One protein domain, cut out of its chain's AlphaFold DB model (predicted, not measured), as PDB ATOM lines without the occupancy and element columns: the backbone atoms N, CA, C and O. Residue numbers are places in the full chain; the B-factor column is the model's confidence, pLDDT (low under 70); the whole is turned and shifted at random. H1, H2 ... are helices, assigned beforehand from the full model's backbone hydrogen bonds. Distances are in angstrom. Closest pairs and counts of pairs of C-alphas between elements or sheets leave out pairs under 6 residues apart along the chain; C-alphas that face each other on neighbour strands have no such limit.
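What this domain is: This is residues 39 to 87 and 153 to 172 of the 349 residues of the protein "Hypothetical protein" of Timema tahoe (UniProt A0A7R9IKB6). Helices H2 and H3 make a hairpin that opens as a V from its linked end; H4 runs loosely side by side with H2, and short H1 sits at the V's open end. The printed part has 69 residues, with H1, H2, H3, H4 in chain order and no named strand: all helix. It is compact, radius of gyration of the C-alphas 12.5 A, yet elongated, spanning 37 by 24 by 14 A.

Where its parts are: H1, residues 39 to 45, begins at C-alpha 39 (-2.680, -7.979, 32.054). H2 is residues 47 to 62, 22.5 A; H3 residues 68 to 82, 20.8 A; H4 residues 153 to 171, 27.0 A, ending at C-alpha 171 (21.772, 0.724, 41.333).

How they stand to each other: H1 is close to but not clearly touching H2, C-alphas of Asp 43 and Met 50 being closest at 5.7 A. H2, with residues 54 to 61 alone, touches H3, opposite ways at a shallow tilt of 33 degrees, only just short of steep; the C-alphas of Thr 61 and Ala 71 are closest, 6.1 A. H4 is close to but not clearly touching H2, closest C-alphas Leu 53 and Leu 157, 7.7 A, the same way at a shallow 15 degrees. H3 and H4 are apart. In H1, H2, H3 and H4 every O i to N i+4 pair is within hydrogen-bond range.

The domain as a whole: Residues 88 to 152 are not printed; C-alphas 87 and 153 are 20.8 A apart. Both links printed whole are tight. pLDDT is under 70 at 13 residues, among them 166 to 172.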
ATOM      1  N   GLY A  39      -3.625  -6.926  32.421       93.31
ATOM      2  CA  GLY A  39      -2.680  -7.979  32.054       93.31
ATOM      3  C   GLY A  39      -3.292  -9.096  31.218       93.31
ATOM      4  O   GLY A  39      -2.651  -9.568  30.284       93.31
ATOM      5  N   TRP A  40      -4.551  -9.467  31.471       94.69
ATOM      6  CA  TRP A  40      -5.258 -10.455  30.647       94.69
ATOM      7  C   TRP A  40      -5.476  -9.978  29.208       94.69
ATOM      8  O   TRP A  40      -5.233 -10.728  28.262       94.69
ATOM      9  N   ALA A  41      -5.927  -8.731  29.038       93.38
ATOM     10  CA  ALA A  41      -6.163  -8.154  27.719       93.38
ATOM     11  C   ALA A  41      -4.840  -8.007  26.953       93.38
ATOM     12  O   ALA A  41      -4.753  -8.412  25.798       93.38
ATOM     13  N   LEU A  42      -3.790  -7.537  27.633       92.94
ATOM     14  CA  LEU A  42      -2.446  -7.407  27.067       92.94
ATOM     15  C   LEU A  42      -1.851  -8.756  26.643       92.94
ATOM     16  O   LEU A  42      -1.297  -8.861  25.554       92.94
ATOM     17  N   ASP A  43      -1.983  -9.803  27.460       95.50
ATOM     18  CA  ASP A  43      -1.455 -11.139  27.143       95.50
ATOM     19  C   ASP A  43      -2.229 -11.792  25.984       95.50
ATOM     20  O   ASP A  43      -1.661 -12.559  25.208       95.50
ATOM     21  N   LYS A  44      -3.517 -11.457  25.821       94.69
ATOM     22  CA  LYS A  44      -4.338 -11.898  24.686       94.69
ATOM     23  C   LYS A  44      -3.969 -11.179  23.389       94.69
ATOM     24  O   LYS A  44      -3.860 -11.834  22.353       94.69
ATOM     25  N   ASP A  45      -3.792  -9.863  23.449       95.88
ATOM     26  CA  ASP A  45      -3.528  -9.036  22.271       95.88
ATOM     27  C   ASP A  45      -2.061  -9.151  21.820       95.88
ATOM     28  O   ASP A  45      -1.782  -9.225  20.623       95.88
ATOM     29  N   ASN A  46      -1.120  -9.230  22.767       94.50
ATOM     30  CA  ASN A  46       0.310  -9.343  22.500       94.50
ATOM     31  C   ASN A  46       1.046 -10.192  23.560       94.50
ATOM     32  O   ASN A  46       1.809  -9.703  24.399       94.50
ATOM     33  N   SER A  47       0.868 -11.511  23.470       94.94
ATOM     34  CA  SER A  47       1.544 -12.470  24.359       94.94
ATOM     35  C   SER A  47       3.078 -12.434  24.274       94.94
ATOM     36  O   SER A  47       3.753 -12.771  25.249       94.94
ATOM     37  N   VAL A  48       3.656 -12.039  23.132       95.44
ATOM     38  CA  VAL A  48       5.116 -12.005  22.935       95.44
ATOM     39  C   VAL A  48       5.732 -10.895  23.775       95.44
ATOM     40  O   VAL A  48       6.610 -11.176  24.589       95.44
ATOM     41  N   SER A  49       5.224  -9.667  23.663       93.19
ATOM     42  CA  SER A  49       5.715  -8.559  24.484       93.19
ATOM     43  C   SER A  49       5.424  -8.777  25.968       93.19
ATOM     44  O   SER A  49       6.262  -8.466  26.812       93.19
ATOM     45  N   MET A  50       4.295  -9.408  26.310       94.75
ATOM     46  CA  MET A  50       4.012  -9.744  27.705       94.75
ATOM     47  C   MET A  50       4.961 -10.820  28.261       94.75
ATOM     48  O   MET A  50       5.296 -10.810  29.447       94.75
ATOM     49  N   ASN A  51       5.447 -11.740  27.418       95.81
ATOM     50  CA  ASN A  51       6.503 -12.684  27.792       95.81
ATOM     51  C   ASN A  51       7.820 -11.985  28.106       95.81
ATOM     52  O   ASN A  51       8.435 -12.305  29.122       95.81
ATOM     53  N   GLU A  52       8.216 -11.034  27.268       95.69
ATOM     54  CA  GLU A  52       9.435 -10.255  27.459       95.69
ATOM     55  C   GLU A  52       9.371  -9.410  28.737       95.69
ATOM     56  O   GLU A  52      10.263  -9.499  29.579       95.69
ATOM     57  N   LEU A  53       8.263  -8.695  28.957       94.19
ATOM     58  CA  LEU A  53       8.037  -7.914  30.174       94.19
ATOM     59  C   LEU A  53       8.128  -8.784  31.432       94.19
ATOM     60  O   LEU A  53       8.757  -8.408  32.419       94.19
ATOM     61  N   ILE A  54       7.532  -9.975  31.410       95.62
ATOM     62  CA  ILE A  54       7.538 -10.888  32.557       95.62
ATOM     63  C   ILE A  54       8.926 -11.467  32.812       95.62
ATOM     64  O   ILE A  54       9.299 -11.659  33.971       95.62
ATOM     65  N   GLU A  55       9.701 -11.724  31.761       95.81
ATOM     66  CA  GLU A  55      11.088 -12.147  31.912       95.81
ATOM     67  C   GLU A  55      11.950 -11.014  32.482       95.81
ATOM     68  O   GLU A  55      12.701 -11.237  33.433       95.81
ATOM     69  N   ASN A  56      11.747  -9.778  32.027       93.38
ATOM     70  CA  ASN A  56      12.389  -8.596  32.601       93.38
ATOM     71  C   ASN A  56      12.010  -8.393  34.079       93.38
ATOM     72  O   ASN A  56      12.856  -8.095  34.918       93.38
ATOM     73  N   LEU A  57      10.754  -8.637  34.456       93.38
ATOM     74  CA  LEU A  57      10.342  -8.598  35.859       93.38
ATOM     75  C   LEU A  57      11.023  -9.690  36.705       93.38
ATOM     76  O   LEU A  57      11.378  -9.441  37.863       93.38
ATOM     77  N   ARG A  58      11.258 -10.887  36.149       94.69
ATOM     78  CA  ARG A  58      12.015 -11.952  36.833       94.69
ATOM     79  C   ARG A  58      13.479 -11.581  37.021       94.69
ATOM     80  O   ARG A  58      14.005 -11.787  38.117       94.69
ATOM     81  N   THR A  59      14.124 -11.020  35.998       92.75
ATOM     82  CA  THR A  59      15.525 -10.584  36.104       92.75
ATOM     83  C   THR A  59      15.664  -9.485  37.153       92.75
ATOM     84  O   THR A  59      16.525  -9.593  38.025       92.75
ATOM     85  N   VAL A  60      14.751  -8.510  37.171       87.81
ATOM     86  CA  VAL A  60      14.706  -7.453  38.190       87.81
ATOM     87  C   VAL A  60      14.504  -8.038  39.592       87.81
ATOM     88  O   VAL A  60      15.230  -7.675  40.512       87.81
ATOM     89  N   THR A  61      13.604  -9.011  39.762       91.31
ATOM     90  CA  THR A  61      13.367  -9.677  41.061       91.31
ATOM     91  C   THR A  61      14.589 -10.450  41.569       91.31
ATOM     92  O   THR A  61      14.782 -10.581  42.776       91.31
ATOM     93  N   SER A  62      15.436 -10.954  40.667       89.31
ATOM     94  CA  SER A  62      16.663 -11.673  41.036       89.31
ATOM     95  C   SER A  62      17.755 -10.766  41.627       89.31
ATOM     96  O   SER A  62      18.698 -11.258  42.251       89.31
ATOM     97  N   LEU A  63      17.627  -9.444  41.472       88.25
ATOM     98  CA  LEU A  63      18.555  -8.477  42.045       88.25
ATOM     99  C   LEU A  63      18.297  -8.356  43.556       88.25
ATOM    100  O   LEU A  63      17.251  -7.895  44.003       88.25
ATOM    101  N   THR A  64      19.283  -8.748  44.364       74.06
ATOM    102  CA  THR A  64      19.211  -8.827  45.839       74.06
ATOM    103  C   THR A  64      19.009  -7.488  46.557       74.06
ATOM    104  O   THR A  64      18.840  -7.460  47.773       74.06
ATOM    105  N   THR A  65      19.029  -6.375  45.832       86.12
ATOM    106  CA  THR A  65      18.910  -5.012  46.365       86.12
ATOM    107  C   THR A  65      17.488  -4.460  46.324       86.12
ATOM    108  O   THR A  65      17.264  -3.311  46.709       86.12
ATOM    109  N   LEU A  66      16.519  -5.244  45.849       85.69
ATOM    110  CA  LEU A  66      15.169  -4.753  45.628       85.69
ATOM    111  C   LEU A  66      14.381  -4.605  46.938       85.69
ATOM    112  O   LEU A  66      14.470  -5.430  47.847       85.69
ATOM    113  N   ASN A  67      13.588  -3.536  47.035       90.06
ATOM    114  CA  ASN A  67      12.716  -3.303  48.184       90.06
ATOM    115  C   ASN A  67      11.705  -4.455  48.317       90.06
ATOM    116  O   ASN A  67      11.048  -4.820  47.339       90.06
ATOM    117  N   THR A  68      11.537  -4.985  49.531       89.12
ATOM    118  CA  THR A  68      10.623  -6.095  49.845       89.12
ATOM    119  C   THR A  68       9.198  -5.870  49.338       89.12
ATOM    120  O   THR A  68       8.553  -6.819  48.902       89.12
ATOM    121  N   ASN A  69       8.715  -4.623  49.338       88.69
ATOM    122  CA  ASN A  69       7.358  -4.297  48.890       88.69
ATOM    123  C   ASN A  69       7.206  -4.430  47.370       88.69
ATOM    124  O   ASN A  69       6.218  -4.978  46.890       88.69
ATOM    125  N   ILE A  70       8.201  -3.968  46.609       87.62
ATOM    126  CA  ILE A  70       8.188  -4.071  45.144       87.62
ATOM    127  C   ILE A  70       8.392  -5.534  44.738       87.62
ATOM    128  O   ILE A  70       7.704  -6.020  43.849       87.62
ATOM    129  N   ALA A  71       9.251  -6.272  45.447       90.88
ATOM    130  CA  ALA A  71       9.411  -7.708  45.231       90.88
ATOM    131  C   ALA A  71       8.091  -8.475  45.445       90.88
ATOM    132  O   ALA A  71       7.760  -9.355  44.653       90.88
ATOM    133  N   ALA A  72       7.304  -8.112  46.465       91.25
ATOM    134  CA  ALA A  72       5.983  -8.695  46.696       91.25
ATOM    135  C   ALA A  72       4.977  -8.354  45.578       91.25
ATOM    136  O   ALA A  72       4.230  -9.234  45.147       91.25
ATOM    137  N   LEU A  73       4.982  -7.114  45.071       92.19
ATOM    138  CA  LEU A  73       4.135  -6.698  43.942       92.19
ATOM    139  C   LEU A  73       4.484  -7.452  42.656       92.19
ATOM    140  O   LEU A  73       3.603  -8.014  42.006       92.19
ATOM    141  N   VAL A  74       5.772  -7.539  42.320       94.19
ATOM    142  CA  VAL A  74       6.225  -8.290  41.144       94.19
ATOM    143  C   VAL A  74       5.876  -9.772  41.290       94.19
ATOM    144  O   VAL A  74       5.339 -10.371  40.360       94.19
ATOM    145  N   ALA A  75       6.083 -10.360  42.473       94.19
ATOM    146  CA  ALA A  75       5.669 -11.733  42.752       94.19
ATOM    147  C   ALA A  75       4.154 -11.944  42.566       94.19
ATOM    148  O   ALA A  75       3.750 -12.975  42.026       94.19
ATOM    149  N   SER A  76       3.318 -10.974  42.952       94.50
ATOM    150  CA  SER A  76       1.868 -11.017  42.727       94.50
ATOM    151  C   SER A  76       1.521 -11.051  41.235       94.50
ATOM    152  O   SER A  76       0.750 -11.911  40.810       94.50
ATOM    153  N   ILE A  77       2.148 -10.207  40.411       95.06
ATOM    154  CA  ILE A  77       1.930 -10.198  38.952       95.06
ATOM    155  C   ILE A  77       2.385 -11.510  38.306       95.06
ATOM    156  O   ILE A  77       1.678 -12.075  37.470       95.06
ATOM    157  N   LEU A  78       3.530 -12.049  38.733       95.62
ATOM    158  CA  LEU A  78       4.010 -13.347  38.259       95.62
ATOM    159  C   LEU A  78       3.021 -14.472  38.599       95.62
ATOM    160  O   LEU A  78       2.766 -15.333  37.754       95.62
ATOM    161  N   GLN A  79       2.439 -14.459  39.802       94.88
ATOM    162  CA  GLN A  79       1.409 -15.422  40.203       94.88
ATOM    163  C   GLN A  79       0.114 -15.253  39.409       94.88
ATOM    164  O   GLN A  79      -0.470 -16.255  38.994       94.88
ATOM    165  N   LEU A  80      -0.330 -14.014  39.178       94.94
ATOM    166  CA  LEU A  80      -1.508 -13.735  38.359       94.94
ATOM    167  C   LEU A  80      -1.329 -14.323  36.967       94.94
ATOM    168  O   LEU A  80      -2.178 -15.086  36.517       94.94
ATOM    169  N   ARG A  81      -0.178 -14.092  36.334       95.00
ATOM    170  CA  ARG A  81       0.103 -14.660  35.018       95.00
ATOM    171  C   ARG A  81       0.140 -16.188  35.011       95.00
ATOM    172  O   ARG A  81      -0.423 -16.807  34.114       95.00
ATOM    173  N   GLN A  82       0.749 -16.815  36.021       94.88
ATOM    174  CA  GLN A  82       0.722 -18.280  36.166       94.88
ATOM    175  C   GLN A  82      -0.708 -18.821  36.288       94.88
ATOM    176  O   GLN A  82      -1.014 -19.889  35.763       94.88
ATOM    177  N   LYS A  83      -1.594 -18.058  36.934       94.25
ATOM    178  CA  LYS A  83      -3.027 -18.343  37.053       94.25
ATOM    179  C   LYS A  83      -3.849 -17.810  35.873       94.25
ATOM    180  O   LYS A  83      -5.049 -17.608  36.028       94.25
ATOM    181  N   LYS A  84      -3.225 -17.554  34.715       93.88
ATOM    182  CA  LYS A  84      -3.883 -16.995  33.520       93.88
ATOM    183  C   LYS A  84      -4.727 -15.753  33.839       93.88
ATOM    184  O   LYS A  84      -5.859 -15.630  33.390       93.88
ATOM    185  N   TRP A  85      -4.182 -14.860  34.659       94.25
ATOM    186  CA  TRP A  85      -4.811 -13.610  35.101       94.25
ATOM    187  C   TRP A  85      -6.101 -13.785  35.907       94.25
ATOM    188  O   TRP A  85      -6.927 -12.883  35.961       94.25
ATOM    189  N   GLY A  86      -6.270 -14.938  36.560       86.00
ATOM    190  CA  GLY A  86      -7.488 -15.236  37.308       86.00
ATOM    191  C   GLY A  86      -8.626 -15.746  36.429       86.00
ATOM    192  O   GLY A  86      -9.770 -15.704  36.872       86.00
ATOM    193  N   ASP A  87      -8.321 -16.239  35.220       80.56
ATOM    194  CA  ASP A  87      -9.281 -16.926  34.361       80.56
ATOM    195  C   ASP A  87      -9.921 -18.091  35.129       80.56
ATOM    196  O   ASP A  87      -9.340 -19.163  35.349       80.56
ATOM    197  N   GLY A 153      -0.269  -0.702  24.352       60.84
ATOM    198  CA  GLY A 153       0.817  -1.668  24.528       60.84
ATOM    199  C   GLY A 153       2.200  -1.034  24.376       60.84
ATOM    200  O   GLY A 153       3.035  -1.180  25.266       60.84
ATOM    201  N   ASP A 154       2.417  -0.281  23.295       66.88
ATOM    202  CA  ASP A 154       3.718   0.336  23.003       66.88
ATOM    203  C   ASP A 154       4.090   1.402  24.047       66.88
ATOM    204  O   ASP A 154       5.231   1.446  24.506       66.88
ATOM    205  N   PHE A 155       3.112   2.192  24.506       72.62
ATOM    206  CA  PHE A 155       3.320   3.174  25.573       72.62
ATOM    207  C   PHE A 155       3.725   2.521  26.905       72.62
ATOM    208  O   PHE A 155       4.613   3.021  27.596       72.62
ATOM    209  N   LEU A 156       3.115   1.387  27.265       67.75
ATOM    210  CA  LEU A 156       3.453   0.669  28.498       67.75
ATOM    211  C   LEU A 156       4.852   0.039  28.447       67.75
ATOM    212  O   LEU A 156       5.545   0.031  29.466       67.75
ATOM    213  N   LEU A 157       5.284  -0.459  27.283       68.00
ATOM    214  CA  LEU A 157       6.650  -0.960  27.082       68.00
ATOM    215  C   LEU A 157       7.682   0.165  27.185       68.00
ATOM    216  O   LEU A 157       8.662   0.015  27.910       68.00
ATOM    217  N   GLU A 158       7.436   1.315  26.555       75.81
ATOM    218  CA  GLU A 158       8.330   2.474  26.652       75.81
ATOM    219  C   GLU A 158       8.403   3.024  28.088       75.81
ATOM    220  O   GLU A 158       9.489   3.318  28.603       75.81
ATOM    221  N   ALA A 159       7.263   3.097  28.782       72.00
ATOM    222  CA  ALA A 159       7.208   3.486  30.188       72.00
ATOM    223  C   ALA A 159       7.985   2.505  31.081       72.00
ATOM    224  O   ALA A 159       8.700   2.929  31.993       72.00
ATOM    225  N   PHE A 160       7.893   1.201  30.801       71.44
ATOM    226  CA  PHE A 160       8.644   0.175  31.517       71.44
ATOM    227  C   PHE A 160      10.149   0.253  31.245       71.44
ATOM    228  O   PHE A 160      10.927   0.232  32.197       71.44
ATOM    229  N   ASP A 161      10.575   0.407  29.993       73.44
ATOM    230  CA  ASP A 161      11.992   0.525  29.636       73.44
ATOM    231  C   ASP A 161      12.626   1.766  30.273       73.44
ATOM    232  O   ASP A 161      13.710   1.691  30.863       73.44
ATOM    233  N   SER A 162      11.909   2.891  30.260       77.00
ATOM    234  CA  SER A 162      12.288   4.103  30.992       77.00
ATOM    235  C   SER A 162      12.399   3.840  32.501       77.00
ATOM    236  O   SER A 162      13.362   4.260  33.158       77.00
ATOM    237  N   HIS A 163      11.462   3.070  33.062       67.38
ATOM    238  CA  HIS A 163      11.458   2.708  34.474       67.38
ATOM    239  C   HIS A 163      12.644   1.807  34.866       67.38
ATOM    240  O   HIS A 163      13.327   2.072  35.862       67.38
ATOM    241  N   VAL A 164      12.932   0.778  34.066       68.94
ATOM    242  CA  VAL A 164      14.058  -0.143  34.262       68.94
ATOM    243  C   VAL A 164      15.388   0.585  34.096       68.94
ATOM    244  O   VAL A 164      16.268   0.432  34.945       68.94
ATOM    245  N   ALA A 165      15.531   1.434  33.076       72.75
ATOM    246  CA  ALA A 165      16.723   2.256  32.888       72.75
ATOM    247  C   ALA A 165      16.987   3.149  34.110       72.75
ATOM    248  O   ALA A 165      18.124   3.254  34.579       72.75
ATOM    249  N   HIS A 166      15.935   3.731  34.691       69.88
ATOM    250  CA  HIS A 166      16.061   4.536  35.900       69.88
ATOM    251  C   HIS A 166      16.436   3.697  37.135       69.88
ATOM    252  O   HIS A 166      17.243   4.149  37.949       69.88
ATOM    253  N   LEU A 167      15.893   2.484  37.293       62.75
ATOM    254  CA  LEU A 167      16.285   1.567  38.374       62.75
ATOM    255  C   LEU A 167      17.752   1.128  38.249       62.75
ATOM    256  O   LEU A 167      18.470   1.088  39.249       62.75
ATOM    257  N   LEU A 168      18.220   0.849  37.032       64.00
ATOM    258  CA  LEU A 168      19.609   0.467  36.770       64.00
ATOM    259  C   LEU A 168      20.588   1.619  37.036       64.00
ATOM    260  O   LEU A 168      21.653   1.388  37.610       64.00
ATOM    261  N   LEU A 169      20.215   2.859  36.703       69.94
ATOM    262  CA  LEU A 169      20.989   4.061  37.046       69.94
ATOM    263  C   LEU A 169      21.024   4.334  38.560       69.94
ATOM    264  O   LEU A 169      22.016   4.858  39.067       69.94
ATOM    265  N   GLU A 170      19.970   3.974  39.296       60.78
ATOM    266  CA  GLU A 170      19.932   4.067  40.764       60.78
ATOM    267  C   GLU A 170      20.826   3.011  41.435       60.78
ATOM    268  O   GLU A 170      21.454   3.291  42.456       60.78
ATOM    269  N   LEU A 171      20.921   1.815  40.848       50.66
ATOM    270  CA  LEU A 171      21.772   0.724  41.333       50.66
ATOM    271  C   LEU A 171      23.257   0.921  40.986       50.66
ATOM    272  O   LEU A 171      24.127   0.439  41.714       50.66
ATOM    273  N   HIS A 172      23.550   1.665  39.919       46.50
ATOM    274  CA  HIS A 172      24.898   2.046  39.508       46.50
ATOM    275  C   HIS A 172      24.993   3.568  39.335       46.50
ATOM    276  O   HIS A 172      24.938   4.056  38.203       46.50
TER     277      HIS A 172